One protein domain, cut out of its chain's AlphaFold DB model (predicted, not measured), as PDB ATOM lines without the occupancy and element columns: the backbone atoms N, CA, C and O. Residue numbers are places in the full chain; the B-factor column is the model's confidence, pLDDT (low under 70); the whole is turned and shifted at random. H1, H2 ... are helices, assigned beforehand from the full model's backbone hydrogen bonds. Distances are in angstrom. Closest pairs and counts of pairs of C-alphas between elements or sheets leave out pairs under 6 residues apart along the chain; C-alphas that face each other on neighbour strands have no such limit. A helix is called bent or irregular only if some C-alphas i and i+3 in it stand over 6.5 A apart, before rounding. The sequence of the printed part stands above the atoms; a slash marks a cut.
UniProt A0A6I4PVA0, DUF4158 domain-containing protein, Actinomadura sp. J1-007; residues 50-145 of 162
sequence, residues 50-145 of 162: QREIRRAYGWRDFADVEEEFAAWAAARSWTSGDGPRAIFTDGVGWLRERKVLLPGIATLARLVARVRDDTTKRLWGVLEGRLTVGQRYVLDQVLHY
ATOM      1  N   GLN A  50       0.914  39.986 -38.179       51.19
ATOM      2  CA  GLN A  50       0.956  39.144 -36.983       51.19
ATOM      3  C   GLN A  50       2.301  39.260 -36.250       51.19
ATOM      4  O   GLN A  50       2.314  39.185 -35.022       51.19
ATOM      5  N   ARG A  51       3.413  39.478 -36.966       53.34
ATOM      6  CA  ARG A  51       4.750  39.664 -36.383       53.34
ATOM      7  C   ARG A  51       4.838  40.942 -35.551       53.34
ATOM      8  O   ARG A  51       5.321  40.886 -34.424       53.34
ATOM      9  N   GLU A  52       4.329  42.066 -36.056       50.06
ATOM     10  CA  GLU A  52       4.322  43.335 -35.309       50.06
ATOM     11  C   GLU A  52       3.447  43.276 -34.054       50.06
ATOM     12  O   GLU A  52       3.904  43.649 -32.973       50.06
ATOM     13  N   ILE A  53       2.234  42.722 -34.157       56.38
ATOM     14  CA  ILE A  53       1.333  42.581 -33.003       56.38
ATOM     15  C   ILE A  53       1.966  41.669 -31.945       56.38
ATOM     16  O   ILE A  53       1.939  41.980 -30.761       56.38
ATOM     17  N   ARG A  54       2.593  40.557 -32.342       55.44
ATOM     18  CA  ARG A  54       3.146  39.577 -31.393       55.44
ATOM     19  C   ARG A  54       4.453  40.026 -30.733       55.44
ATOM     20  O   ARG A  54       4.657  39.694 -29.566       55.44
ATOM     21  N   ARG A  55       5.293  40.826 -31.401       56.34
ATOM     22  CA  ARG A  55       6.470  41.456 -30.765       56.34
ATOM     23  C   ARG A  55       6.063  42.381 -29.612       56.34
ATOM     24  O   ARG A  55       6.713  42.356 -28.571       56.34
ATOM     25  N   ALA A  56       4.940  43.099 -29.735       59.97
ATOM     26  CA  ALA A  56       4.383  43.899 -28.638       59.97
ATOM     27  C   ALA A  56       3.946  43.047 -27.422       59.97
ATOM     28  O   ALA A  56       3.962  43.532 -26.295       59.97
ATOM     29  N   TYR A  57       3.632  41.761 -27.628       63.69
ATOM     30  CA  TYR A  57       3.315  40.784 -26.572       63.69
ATOM     31  C   TYR A  57       4.528  39.952 -26.101       63.69
ATOM     32  O   TYR A  57       4.361  38.963 -25.381       63.69
ATOM     33  N   GLY A  58       5.752  40.333 -26.489       72.56
ATOM     34  CA  GLY A  58       6.989  39.686 -26.041       72.56
ATOM     35  C   GLY A  58       7.311  38.361 -26.735       72.56
ATOM     36  O   GLY A  58       7.999  37.525 -26.148       72.56
ATOM     37  N   TRP A  59       6.802  38.140 -27.951       77.31
ATOM     38  CA  TRP A  59       7.191  36.992 -28.772       77.31
ATOM     39  C   TRP A  59       8.502  37.257 -29.525       77.31
ATOM     40  O   TRP A  59       8.699  38.347 -30.063       77.31
ATOM     41  N   ARG A  60       9.372  36.243 -29.585       81.38
ATOM     42  CA  ARG A  60      10.665  36.260 -30.296       81.38
ATOM     43  C   ARG A  60      10.528  35.647 -31.688       81.38
ATOM     44  O   ARG A  60       9.707  34.746 -31.875       81.38
ATOM     45  N   ASP A  61      11.331  36.088 -32.652       83.19
ATOM     46  CA  ASP A  61      11.373  35.432 -33.959       83.19
ATOM     47  C   ASP A  61      12.165  34.122 -33.871       83.19
ATOM     48  O   ASP A  61      13.090  33.983 -33.072       83.19
ATOM     49  N   PHE A  62      11.812  33.141 -34.705       80.00
ATOM     50  CA  PHE A  62      12.541  31.868 -34.747       80.00
ATOM     51  C   PHE A  62      14.024  32.054 -35.086       80.00
ATOM     52  O   PHE A  62      14.868  31.369 -34.517       80.00
ATOM     53  N   ALA A  63      14.338  33.017 -35.956       83.69
ATOM     54  CA  ALA A  63      15.712  33.343 -36.329       83.69
ATOM     55  C   ALA A  63      16.582  33.722 -35.114       83.69
ATOM     56  O   ALA A  63      17.774  33.439 -35.111       83.69
ATOM     57  N   ASP A  64      15.987  34.286 -34.056       86.00
ATOM     58  CA  ASP A  64      16.705  34.697 -32.841       86.00
ATOM     59  C   ASP A  64      17.071  33.518 -31.924       86.00
ATOM     60  O   ASP A  64      17.798  33.694 -30.946       86.00
ATOM     61  N   VAL A  65      16.500  32.335 -32.167       86.31
ATOM     62  CA  VAL A  65      16.690  31.128 -31.346       86.31
ATOM     63  C   VAL A  65      17.095  29.914 -32.170       86.31
ATOM     64  O   VAL A  65      17.178  28.822 -31.617       86.31
ATOM     65  N   GLU A  66      17.311  30.059 -33.476       87.19
ATOM     66  CA  GLU A  66      17.534  28.922 -34.374       87.19
ATOM     67  C   GLU A  66      18.741  28.081 -33.932       87.19
ATOM     68  O   GLU A  66      18.651  26.854 -33.870       87.19
ATOM     69  N   GLU A  67      19.835  28.731 -33.530       87.25
ATOM     70  CA  GLU A  67      21.028  28.057 -33.008       87.25
ATOM     71  C   GLU A  67      20.784  27.386 -31.646       87.25
ATOM     72  O   GLU A  67      21.204  26.249 -31.426       87.25
ATOM     73  N   GLU A  68      20.059  28.052 -30.741       91.69
ATOM     74  CA  GLU A  68      19.705  27.514 -29.420       91.69
ATOM     75  C   GLU A  68      18.803  26.278 -29.562       91.69
ATOM     76  O   GLU A  68      19.009  25.248 -28.914       91.69
ATOM     77  N   PHE A  69      17.841  26.357 -30.480       88.94
ATOM     78  CA  PHE A  69      16.960  25.261 -30.844       88.94
ATOM     79  C   PHE A  69      17.738  24.101 -31.473       88.94
ATOM     80  O   PHE A  69      17.508  22.945 -31.117       88.94
ATOM     81  N   ALA A  70      18.679  24.381 -32.378       87.62
ATOM     82  CA  ALA A  70      19.513  23.358 -33.000       87.62
ATOM     83  C   ALA A  70      20.379  22.625 -31.963       87.62
ATOM     84  O   ALA A  70      20.450  21.394 -31.977       87.62
ATOM     85  N   ALA A  71      20.977  23.356 -31.019       89.44
ATOM     86  CA  ALA A  71      21.741  22.771 -29.921       89.44
ATOM     87  C   ALA A  71      20.861  21.897 -29.010       89.44
ATOM     88  O   ALA A  71      21.239  20.772 -28.668       89.44
ATOM     89  N   TRP A  72      19.661  22.374 -28.667       92.31
ATOM     90  CA  TRP A  72      18.681  21.596 -27.907       92.31
ATOM     91  C   TRP A  72      18.275  20.310 -28.646       92.31
ATOM     92  O   TRP A  72      18.289  19.228 -28.056       92.31
ATOM     93  N   ALA A  73      17.980  20.398 -29.944       85.19
ATOM     94  CA  ALA A  73      17.592  19.252 -30.763       85.19
ATOM     95  C   ALA A  73      18.731  18.224 -30.887       85.19
ATOM     96  O   ALA A  73      18.481  17.018 -30.835       85.19
ATOM     97  N   ALA A  74      19.985  18.683 -30.976       83.31
ATOM     98  CA  ALA A  74      21.160  17.818 -30.988       83.31
ATOM     99  C   ALA A  74      21.283  17.042 -29.668       83.31
ATOM    100  O   ALA A  74      21.390  15.814 -29.678       83.31
ATOM    101  N   ALA A  75      21.174  17.733 -28.529       84.69
ATOM    102  CA  ALA A  75      21.200  17.109 -27.208       84.69
ATOM    103  C   ALA A  75      20.046  16.108 -27.013       84.69
ATOM    104  O   ALA A  75      20.257  15.002 -26.507       84.69
ATOM    105  N   ARG A  76      18.835  16.450 -27.479       79.81
ATOM    106  CA  ARG A  76      17.662  15.557 -27.474       79.81
ATOM    107  C   ARG A  76      17.925  14.291 -28.297       79.81
ATOM    108  O   ARG A  76      17.633  13.191 -27.834       79.81
ATOM    109  N   SER A  77      18.528  14.440 -29.479       74.31
ATOM    110  CA  SER A  77      18.855  13.314 -30.362       74.31
ATOM    111  C   SER A  77      19.900  12.366 -29.766       74.31
ATOM    112  O   SER A  77      19.777  11.153 -29.920       74.31
ATOM    113  N   TRP A  78      20.881  12.907 -29.037       65.00
ATOM    114  CA  TRP A  78      21.954  12.136 -28.410       65.00
ATOM    115  C   TRP A  78      21.483  11.339 -27.190       65.00
ATOM    116  O   TRP A  78      21.945  10.226 -26.956       65.00
ATOM    117  N   THR A  79      20.565  11.906 -26.404       62.62
ATOM    118  CA  THR A  79      20.246  11.377 -25.069       62.62
ATOM    119  C   THR A  79      19.142  10.320 -25.091       62.62
ATOM    120  O   THR A  79      19.160   9.410 -24.266       62.62
ATOM    121  N   SER A  80      18.193  10.408 -26.029       59.00
ATOM    122  CA  SER A  80      16.997   9.552 -26.002       59.00
ATOM    123  C   SER A  80      16.953   8.461 -27.079       59.00
ATOM    124  O   SER A  80      16.148   7.542 -26.970       59.00
ATOM    125  N   GLY A  81      17.745   8.567 -28.154       56.03
ATOM    126  CA  GLY A  81      17.548   7.733 -29.353       56.03
ATOM    127  C   GLY A  81      16.209   7.988 -30.065       56.03
ATOM    128  O   GLY A  81      15.784   7.195 -30.905       56.03
ATOM    129  N   ASP A  82      15.540   9.096 -29.732       63.56
ATOM    130  CA  ASP A  82      14.209   9.437 -30.215       63.56
ATOM    131  C   ASP A  82      14.185   9.642 -31.739       63.56
ATOM    132  O   ASP A  82      15.102  10.196 -32.364       63.56
ATOM    133  N   GLY A  83      13.084   9.197 -32.349       63.47
ATOM    134  CA  GLY A  83      12.806   9.425 -33.762       63.47
ATOM    135  C   GLY A  83      12.573  10.912 -34.071       63.47
ATOM    136  O   GLY A  83      12.191  11.690 -33.195       63.47
ATOM    137  N   PRO A  84      12.719  11.327 -35.341       64.25
ATOM    138  CA  PRO A  84      12.640  12.735 -35.740       64.25
ATOM    139  C   PRO A  84      11.267  13.355 -35.436       64.25
ATOM    140  O   PRO A  84      11.172  14.543 -35.143       64.25
ATOM    141  N   ARG A  85      10.207  12.537 -35.426       67.69
ATOM    142  CA  ARG A  85       8.852  12.953 -35.049       67.69
ATOM    143  C   ARG A  85       8.742  13.364 -33.578       67.69
ATOM    144  O   ARG A  85       8.075  14.348 -33.291       67.69
ATOM    145  N   ALA A  86       9.400  12.646 -32.668       74.50
ATOM    146  CA  ALA A  86       9.377  12.973 -31.243       74.50
ATOM    147  C   ALA A  86      10.146  14.276 -30.968       74.50
ATOM    148  O   ALA A  86       9.610  15.180 -30.336       74.50
ATOM    149  N   ILE A  87      11.336  14.432 -31.561       75.31
ATOM    150  CA  ILE A  87      12.133  15.670 -31.461       75.31
ATOM    151  C   ILE A  87      11.370  16.866 -32.040       75.31
ATOM    152  O   ILE A  87      11.391  17.952 -31.466       75.31
ATOM    153  N   PHE A  88      10.662  16.674 -33.155       75.06
ATOM    154  CA  PHE A  88       9.811  17.707 -33.739       75.06
ATOM    155  C   PHE A  88       8.681  18.124 -32.788       75.06
ATOM    156  O   PHE A  88       8.502  19.315 -32.537       75.06
ATOM    157  N   THR A  89       7.926  17.163 -32.247       78.06
ATOM    158  CA  THR A  89       6.808  17.441 -31.335       78.06
ATOM    159  C   THR A  89       7.280  18.149 -30.067       78.06
ATOM    160  O   THR A  89       6.711  19.177 -29.698       78.06
ATOM    161  N   ASP A  90       8.356  17.666 -29.453       80.88
ATOM    162  CA  ASP A  90       8.950  18.303 -28.278       80.88
ATOM    163  C   ASP A  90       9.509  19.689 -28.615       80.88
ATOM    164  O   ASP A  90       9.404  20.618 -27.819       80.88
ATOM    165  N   GLY A  91      10.044  19.855 -29.827       84.81
ATOM    166  CA  GLY A  91      10.573  21.122 -30.311       84.81
ATOM    167  C   GLY A  91       9.494  22.193 -30.445       84.81
ATOM    168  O   GLY A  91       9.719  23.350 -30.098       84.81
ATOM    169  N   VAL A  92       8.284  21.814 -30.864       82.31
ATOM    170  CA  VAL A  92       7.128  22.723 -30.850       82.31
ATOM    171  C   VAL A  92       6.793  23.163 -29.419       82.31
ATOM    172  O   VAL A  92       6.479  24.335 -29.205       82.31
ATOM    173  N   GLY A  93       6.886  22.258 -28.439       83.56
ATOM    174  CA  GLY A  93       6.732  22.583 -27.018       83.56
ATOM    175  C   GLY A  93       7.796  23.570 -26.532       83.56
ATOM    176  O   GLY A  93       7.461  24.634 -26.013       83.56
ATOM    177  N   TRP A  94       9.065  23.275 -26.819       91.44
ATOM    178  CA  TRP A  94      10.215  24.111 -26.466       91.44
ATOM    179  C   TRP A  94      10.088  25.550 -26.989       91.44
ATOM    180  O   TRP A  94      10.374  26.507 -26.261       91.44
ATOM    181  N   LEU A  95       9.621  25.710 -28.236       85.25
ATOM    182  CA  LEU A  95       9.403  27.014 -28.875       85.25
ATOM    183  C   LEU A  95       8.242  27.779 -28.233       85.25
ATOM    184  O   LEU A  95       8.346  28.985 -28.005       85.25
ATOM    185  N   ARG A  96       7.148  27.087 -27.894       83.69
ATOM    186  CA  ARG A  96       5.991  27.694 -27.220       83.69
ATOM    187  C   ARG A  96       6.339  28.197 -25.823       83.69
ATOM    188  O   ARG A  96       5.974  29.322 -25.489       83.69
ATOM    189  N   GLU A  97       7.073  27.410 -25.040       86.62
ATOM    190  CA  GLU A  97       7.529  27.793 -23.694       86.62
ATOM    191  C   GLU A  97       8.376  29.070 -23.708       86.62
ATOM    192  O   GLU A  97       8.282  29.899 -22.804       86.62
ATOM    193  N   ARG A  98       9.165  29.264 -24.769       85.06
ATOM    194  CA  ARG A  98      10.042  30.431 -24.955       85.06
ATOM    195  C   ARG A  98       9.381  31.590 -25.695       85.06
ATOM    196  O   ARG A  98      10.064  32.555 -26.030       85.06
ATOM    197  N   LYS A  99       8.067  31.506 -25.943       83.00
ATOM    198  CA  LYS A  99       7.289  32.491 -26.712       83.00
ATOM    199  C   LYS A  99       7.923  32.793 -28.072       83.00
ATOM    200  O   LYS A  99       8.003  33.941 -28.501       83.00
ATOM    201  N   VAL A 100       8.393  31.758 -28.757       83.12
ATOM    202  CA  VAL A 100       8.986  31.889 -30.087       83.12
ATOM    203  C   VAL A 100       7.903  31.712 -31.142       83.12
ATOM    204  O   VAL A 100       7.075  30.801 -31.071       83.12
ATOM    205  N   LEU A 101       7.910  32.586 -32.144       81.00
ATOM    206  CA  LEU A 101       7.070  32.452 -33.322       81.00
ATOM    207  C   LEU A 101       7.468  31.189 -34.082       81.00
ATOM    208  O   LEU A 101       8.589  31.069 -34.568       81.00
ATOM    209  N   LEU A 102       6.536  30.241 -34.174       76.44
ATOM    210  CA  LEU A 102       6.769  28.985 -34.874       76.44
ATOM    211  C   LEU A 102       7.092  29.267 -36.350       76.44
ATOM    212  O   LEU A 102       6.291  29.923 -37.027       76.44
ATOM    213  N   PRO A 103       8.225  28.762 -36.866       77.62
ATOM    214  CA  PRO A 103       8.502  28.829 -38.290       77.62
ATOM    215  C   PRO A 103       7.533  27.905 -39.042       77.62
ATOM    216  O   PRO A 103       6.804  27.104 -38.448       77.62
ATOM    217  N   GLY A 104       7.537  27.979 -40.374       77.00
ATOM    218  CA  GLY A 104       6.786  27.022 -41.184       77.00
ATOM    219  C   GLY A 104       7.158  25.580 -40.815       77.00
ATOM    220  O   GLY A 104       8.327  25.279 -40.575       77.00
ATOM    221  N   ILE A 105       6.173  24.678 -40.803       69.94
ATOM    222  CA  ILE A 105       6.353  23.263 -40.420       69.94
ATOM    223  C   ILE A 105       7.517  22.620 -41.190       69.94
ATOM    224  O   ILE A 105       8.343  21.923 -40.605       69.94
ATOM    225  N   ALA A 106       7.628  22.910 -42.490       63.88
ATOM    226  CA  ALA A 106       8.711  22.411 -43.334       63.88
ATOM    227  C   ALA A 106      10.098  22.940 -42.921       63.88
ATOM    228  O   ALA A 106      11.074  22.198 -42.994       63.88
ATOM    229  N   THR A 107      10.197  24.193 -42.469       72.81
ATOM    230  CA  THR A 107      11.452  24.779 -41.969       72.81
ATOM    231  C   THR A 107      11.905  24.056 -40.707       72.81
ATOM    232  O   THR A 107      13.048  23.611 -40.629       72.81
ATOM    233  N   LEU A 108      10.987  23.854 -39.759       72.75
ATOM    234  CA  LEU A 108      11.282  23.146 -38.515       72.75
ATOM    235  C   LEU A 108      11.683  21.686 -38.769       72.75
ATOM    236  O   LEU A 108      12.674  21.209 -38.223       72.75
ATOM    237  N   ALA A 109      10.951  20.984 -39.640       71.25
ATOM    238  CA  ALA A 109      11.242  19.594 -39.985       71.25
ATOM    239  C   ALA A 109      12.627  19.430 -40.635       71.25
ATOM    240  O   ALA A 109      13.372  18.519 -40.272       71.25
ATOM    241  N   ARG A 110      12.997  20.331 -41.556       73.75
ATOM    242  CA  ARG A 110      14.318  20.319 -42.206       73.75
ATOM    243  C   ARG A 110      15.448  20.576 -41.216       73.75
ATOM    244  O   ARG A 110      16.470  19.901 -41.292       73.75
ATOM    245  N   LEU A 111      15.265  21.510 -40.283       76.31
ATOM    246  CA  LEU A 111      16.272  21.791 -39.264       76.31
ATOM    247  C   LEU A 111      16.487  20.584 -38.344       76.31
ATOM    248  O   LEU A 111      17.626  20.185 -38.120       76.31
ATOM    249  N   VAL A 112      15.406  19.954 -37.871       74.12
ATOM    250  CA  VAL A 112      15.493  18.733 -37.051       74.12
ATOM    251  C   VAL A 112      16.197  17.606 -37.811       74.12
ATOM    252  O   VAL A 112      17.053  16.935 -37.236       74.12
ATOM    253  N   ALA A 113      15.885  17.408 -39.095       75.19
ATOM    254  CA  ALA A 113      16.563  16.414 -39.927       75.19
ATOM    255  C   ALA A 113      18.070  16.702 -40.038       75.19
ATOM    256  O   ALA A 113      18.883  15.840 -39.709       75.19
ATOM    257  N   ARG A 114      18.442  17.940 -40.385       77.50
ATOM    258  CA  ARG A 114      19.845  18.362 -40.507       77.50
ATOM    259  C   ARG A 114      20.631  18.150 -39.214       77.50
ATOM    260  O   ARG A 114      21.718  17.588 -39.243       77.50
ATOM    261  N   VAL A 115      20.073  18.562 -38.077       77.69
ATOM    262  CA  VAL A 115      20.724  18.410 -36.768       77.69
ATOM    263  C   VAL A 115      20.980  16.937 -36.434       77.69
ATOM    264  O   VAL A 115      22.037  16.597 -35.896       77.69
ATOM    265  N   ARG A 116      20.046  16.041 -36.776       73.81
ATOM    266  CA  ARG A 116      20.238  14.595 -36.586       73.81
ATOM    267  C   ARG A 116      21.316  14.037 -37.505       73.81
ATOM    268  O   ARG A 116      22.144  13.256 -37.035       73.81
ATOM    269  N   ASP A 117      21.333  14.443 -38.768       72.50
ATOM    270  CA  ASP A 117      22.350  14.005 -39.726       72.50
ATOM    271  C   ASP A 117      23.744  14.445 -39.280       72.50
ATOM    272  O   ASP A 117      24.674  13.640 -39.257       72.50
ATOM    273  N   ASP A 118      23.888  15.697 -38.846       74.25
ATOM    274  CA  ASP A 118      25.158  16.239 -38.361       74.25
ATOM    275  C   ASP A 118      25.611  15.548 -37.063       74.25
ATOM    276  O   ASP A 118      26.788  15.211 -36.909       74.25
ATOM    277  N   THR A 119      24.677  15.236 -36.157       70.12
ATOM    278  CA  THR A 119      24.970  14.460 -34.938       70.12
ATOM    279  C   THR A 119      25.408  13.032 -35.271       70.12
ATOM    280  O   THR A 119      26.376  12.526 -34.701       70.12
ATOM    281  N   THR A 120      24.747  12.398 -36.240       66.50
ATOM    282  CA  THR A 120      25.076  11.048 -36.712       66.50
ATOM    283  C   THR A 120      26.453  11.020 -37.371       66.50
ATOM    284  O   THR A 120      27.281  10.176 -37.039       66.50
ATOM    285  N   LYS A 121      26.759  11.986 -38.243       70.75
ATOM    286  CA  LYS A 121      28.092  12.142 -38.846       70.75
ATOM    287  C   LYS A 121      29.172  12.354 -37.792       70.75
ATOM    288  O   LYS A 121      30.242  11.761 -37.888       70.75
ATOM    289  N   ARG A 122      28.901  13.161 -36.762       71.19
ATOM    290  CA  ARG A 122      29.844  13.378 -35.658       71.19
ATOM    291  C   ARG A 122      30.103  12.093 -34.871       71.19
ATOM    292  O   ARG A 122      31.252  11.840 -34.519       71.19
ATOM    293  N   LEU A 123      29.074  11.279 -34.625       66.19
ATOM    294  CA  LEU A 123      29.233   9.957 -34.013       66.19
ATOM    295  C   LEU A 123      30.159   9.072 -34.856       66.19
ATOM    296  O   LEU A 123      31.124   8.526 -34.322       66.19
ATOM    297  N   TRP A 124      29.905   8.985 -36.164       58.47
ATOM    298  CA  TRP A 124      30.742   8.211 -37.083       58.47
ATOM    299  C   TRP A 124      32.185   8.717 -37.122       58.47
ATOM    300  O   TRP A 124      33.100   7.913 -36.988       58.47
ATOM    301  N   GLY A 125      32.408  10.034 -37.166       65.81
ATOM    302  CA  GLY A 125      33.756  10.608 -37.121       65.81
ATOM    303  C   GLY A 125      34.514  10.299 -35.822       65.81
ATOM    304  O   GLY A 125      35.714  10.026 -35.851       65.81
ATOM    305  N   VAL A 126      33.829  10.278 -34.672       69.38
ATOM    306  CA  VAL A 126      34.440   9.866 -33.392       69.38
ATOM    307  C   VAL A 126      34.778   8.373 -33.391       69.38
ATOM    308  O   VAL A 126      35.830   7.993 -32.875       69.38
ATOM    309  N   LEU A 127      33.915   7.529 -33.961       58.47
ATOM    310  CA  LEU A 127      34.159   6.089 -34.075       58.47
ATOM    311  C   LEU A 127      35.328   5.798 -35.023       58.47
ATOM    312  O   LEU A 127      36.262   5.096 -34.641       58.47
ATOM    313  N   GLU A 128      35.343   6.391 -36.214       62.69
ATOM    314  CA  GLU A 128      36.421   6.235 -37.196       62.69
ATOM    315  C   GLU A 128      37.769   6.739 -36.671       62.69
ATOM    316  O   GLU A 128      38.797   6.099 -36.904       62.69
ATOM    317  N   GLY A 129      37.768   7.836 -35.905       64.38
ATOM    318  CA  GLY A 129      38.964   8.370 -35.252       64.38
ATOM    319  C   GLY A 129      39.492   7.510 -34.097       64.38
ATOM    320  O   GLY A 129      40.648   7.667 -33.706       64.38
ATOM    321  N   ARG A 130      38.680   6.594 -33.549       58.25
ATOM    322  CA  ARG A 130      39.071   5.680 -32.458       58.25
ATOM    323  C   ARG A 130      39.331   4.239 -32.905       58.25
ATOM    324  O   ARG A 130      39.913   3.477 -32.138       58.25
ATOM    325  N   LEU A 131      38.916   3.854 -34.111       54.50
ATOM    326  CA  LEU A 131      39.089   2.496 -34.627       54.50
ATOM    327  C   LEU A 131      40.493   2.299 -35.205       54.50
ATOM    328  O   LEU A 131      40.833   2.863 -36.249       54.50
ATOM    329  N   THR A 132      41.278   1.428 -34.569       58.81
ATOM    330  CA  THR A 132      42.535   0.909 -35.136       58.81
ATOM    331  C   THR A 132      42.265   0.081 -36.401       58.81
ATOM    332  O   THR A 132      41.173  -0.465 -36.575       58.81
ATOM    333  N   VAL A 133      43.260  -0.047 -37.290       59.22
ATOM    334  CA  VAL A 133      43.135  -0.790 -38.568       59.22
ATOM    335  C   VAL A 133      42.605  -2.219 -38.352       59.22
ATOM    336  O   VAL A 133      41.759  -2.684 -39.111       59.22
ATOM    337  N   GLY A 134      43.010  -2.881 -37.262       56.06
ATOM    338  CA  GLY A 134      42.525  -4.220 -36.903       56.06
ATOM    339  C   GLY A 134      41.050  -4.274 -36.482       56.06
ATOM    340  O   GLY A 134      40.358  -5.231 -36.812       56.06
ATOM    341  N   GLN A 135      40.524  -3.246 -35.808       57.28
ATOM    342  CA  GLN A 135      39.106  -3.193 -35.413       57.28
ATOM    343  C   GLN A 135      38.186  -2.879 -36.597       57.28
ATOM    344  O   GLN A 135      37.045  -3.333 -36.628       57.28
ATOM    345  N   ARG A 136      38.701  -2.148 -37.591       58.16
ATOM    346  CA  ARG A 136      38.001  -1.846 -38.847       58.16
ATOM    347  C   ARG A 136      37.738  -3.118 -39.659       58.16
ATOM    348  O   ARG A 136      36.623  -3.334 -40.110       58.16
ATOM    349  N   TYR A 137      38.729  -4.011 -39.719       56.69
ATOM    350  CA  TYR A 137      38.605  -5.314 -40.377       56.69
ATOM    351  C   TYR A 137      37.559  -6.224 -39.710       56.69
ATOM    352  O   TYR A 137      36.761  -6.867 -40.387       56.69
ATOM    353  N   VAL A 138      37.519  -6.251 -38.374       63.97
ATOM    354  CA  VAL A 138      36.520  -7.039 -37.631       63.97
ATOM    355  C   VAL A 138      35.108  -6.481 -37.836       63.97
ATOM    356  O   VAL A 138      34.164  -7.255 -37.991       63.97
ATOM    357  N   LEU A 139      34.952  -5.154 -37.879       60.66
ATOM    358  CA  LEU A 139      33.654  -4.521 -38.122       60.66
ATOM    359  C   LEU A 139      33.130  -4.818 -39.538       60.66
ATOM    360  O   LEU A 139      31.961  -5.172 -39.684       60.66
ATOM    361  N   ASP A 140      34.003  -4.772 -40.550       63.59
ATOM    362  CA  ASP A 140      33.663  -5.140 -41.932       63.59
ATOM    363  C   ASP A 140      33.225  -6.603 -42.052       63.59
ATOM    364  O   ASP A 140      32.264  -6.902 -42.766       63.59
ATOM    365  N   GLN A 141      33.866  -7.517 -41.317       60.09
ATOM    366  CA  GLN A 141      33.461  -8.925 -41.302       60.09
ATOM    367  C   GLN A 141      32.090  -9.146 -40.651       60.09
ATOM    368  O   GLN A 141      31.302  -9.956 -41.141       60.09
ATOM    369  N   VAL A 142      31.770  -8.416 -39.578       66.69
ATOM    370  CA  VAL A 142      30.462  -8.516 -38.909       66.69
ATOM    371  C   VAL A 142      29.347  -7.927 -39.780       66.69
ATOM    372  O   VAL A 142      28.267  -8.516 -39.862       66.69
ATOM    373  N   LEU A 143      29.609  -6.816 -40.477       61.28
ATOM    374  CA  LEU A 143      28.666  -6.215 -41.426       61.28
ATOM    375  C   LEU A 143      28.434  -7.115 -42.653       61.28
ATOM    376  O   LEU A 143      27.288  -7.288 -43.065       61.28
ATOM    377  N   HIS A 144      29.479  -7.763 -43.183       52.69
ATOM    378  CA  HIS A 144      29.344  -8.724 -44.287       52.69
ATOM    379  C   HIS A 144      28.576  -9.995 -43.893       52.69
ATOM    380  O   HIS A 144      27.798 -10.514 -44.694       52.69
ATOM    381  N   TYR A 145      28.742 -10.494 -42.664       50.72
ATOM    382  CA  TYR A 145      28.051 -11.706 -42.206       50.72
ATOM    383  C   TYR A 145      26.536 -11.499 -42.017       50.72
ATOM    384  O   TYR A 145      25.755 -12.431 -42.196       50.72
TER     385      TYR A 145
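AT A GLANCE: This is residues 50 to 145 of the 162 residues of the protein "DUF4158 domain-containing protein" of Actinomadura sp. J1-007 (UniProt A0A6I4PVA0). Look first at the long helix H4: H2 and H3 pack across its earlier part as a small crossed three-helix body, and its later part runs on past them to H5, which turns off at a corner. H1 sits alone at the opposite end of the long axis, so that H1 at one end and the later part of H4 with H5 at the other make the length, and residues 140 to 145 of H5 stick out. The printed part has 96 residues with five named helices, H1 to H5 in chain order, and no named strand; the class is all helix. It is only just loose, close to extended, with a radius of gyration of the C-alphas of 18.5 A, and it spans 62 by 22 by 19 A.

IN THESE COORDINATES: Find C-alpha 105 at (6.353, 23.263, -40.420); from there H4, residues 105 to 130, runs 38.0 A to C-alpha 130 at (39.071, 5.680, -32.458). H2, residues 66 to 80, is 21.1 A long; it is neither bent nor irregular, but only just: C-alphas 77 and 80 are 6.1 A apart. H3 is residues 84 to 97, 19.9 A. H5, residues 133 to 145, measures 19.0 A and ends with C-alpha 145 at (28.051, -11.706, -42.206). H1 is residues 50 to 56, 10.2 A.

HOW THE PARTS SIT: Start at residues 111 to 119 of H4, which alone touch H2; the closest C-alphas are those of Ala 74 and Val 115, 5.8 A apart, at a steep tilt of 57 degrees, the same way. Residues 108 to 116 of H4 touch residues 84 to 88 of H3; the closest C-alphas, of Phe 88 and Val 112, are 6.7 A apart, at a steep tilt of 61 degrees, opposite ways. H3 touches H2 with residues 87 to 91 alone; the closest C-alphas, of Ala 73 and Ile 87, are 6.6 A apart, at a steep tilt of 49 degrees, opposite ways. The helix packing is mostly crossed, with no shallow tilt among these three pairs. H4 and H5 are only just apart, 8.4 A at the closest. H1 touches no helix. In H1, H2, H3, H4 and H5 every O i to N i+4 pair is within hydrogen-bond range.

THE WHOLE: The C-alphas of Ile 53 and Gly 134, the two farthest apart, are 62.5 A from each other. The printed part has no cut. The links H2 to H3 and H4 to H5 are tight, those from H1 to H2 and H3 to H4 are short, and no link is long. The mean pLDDT of the printed part is 71.5; look for values under 70 at residues 50 to 57, 78 to 85, 105 to 106, 120 and 123 to 145.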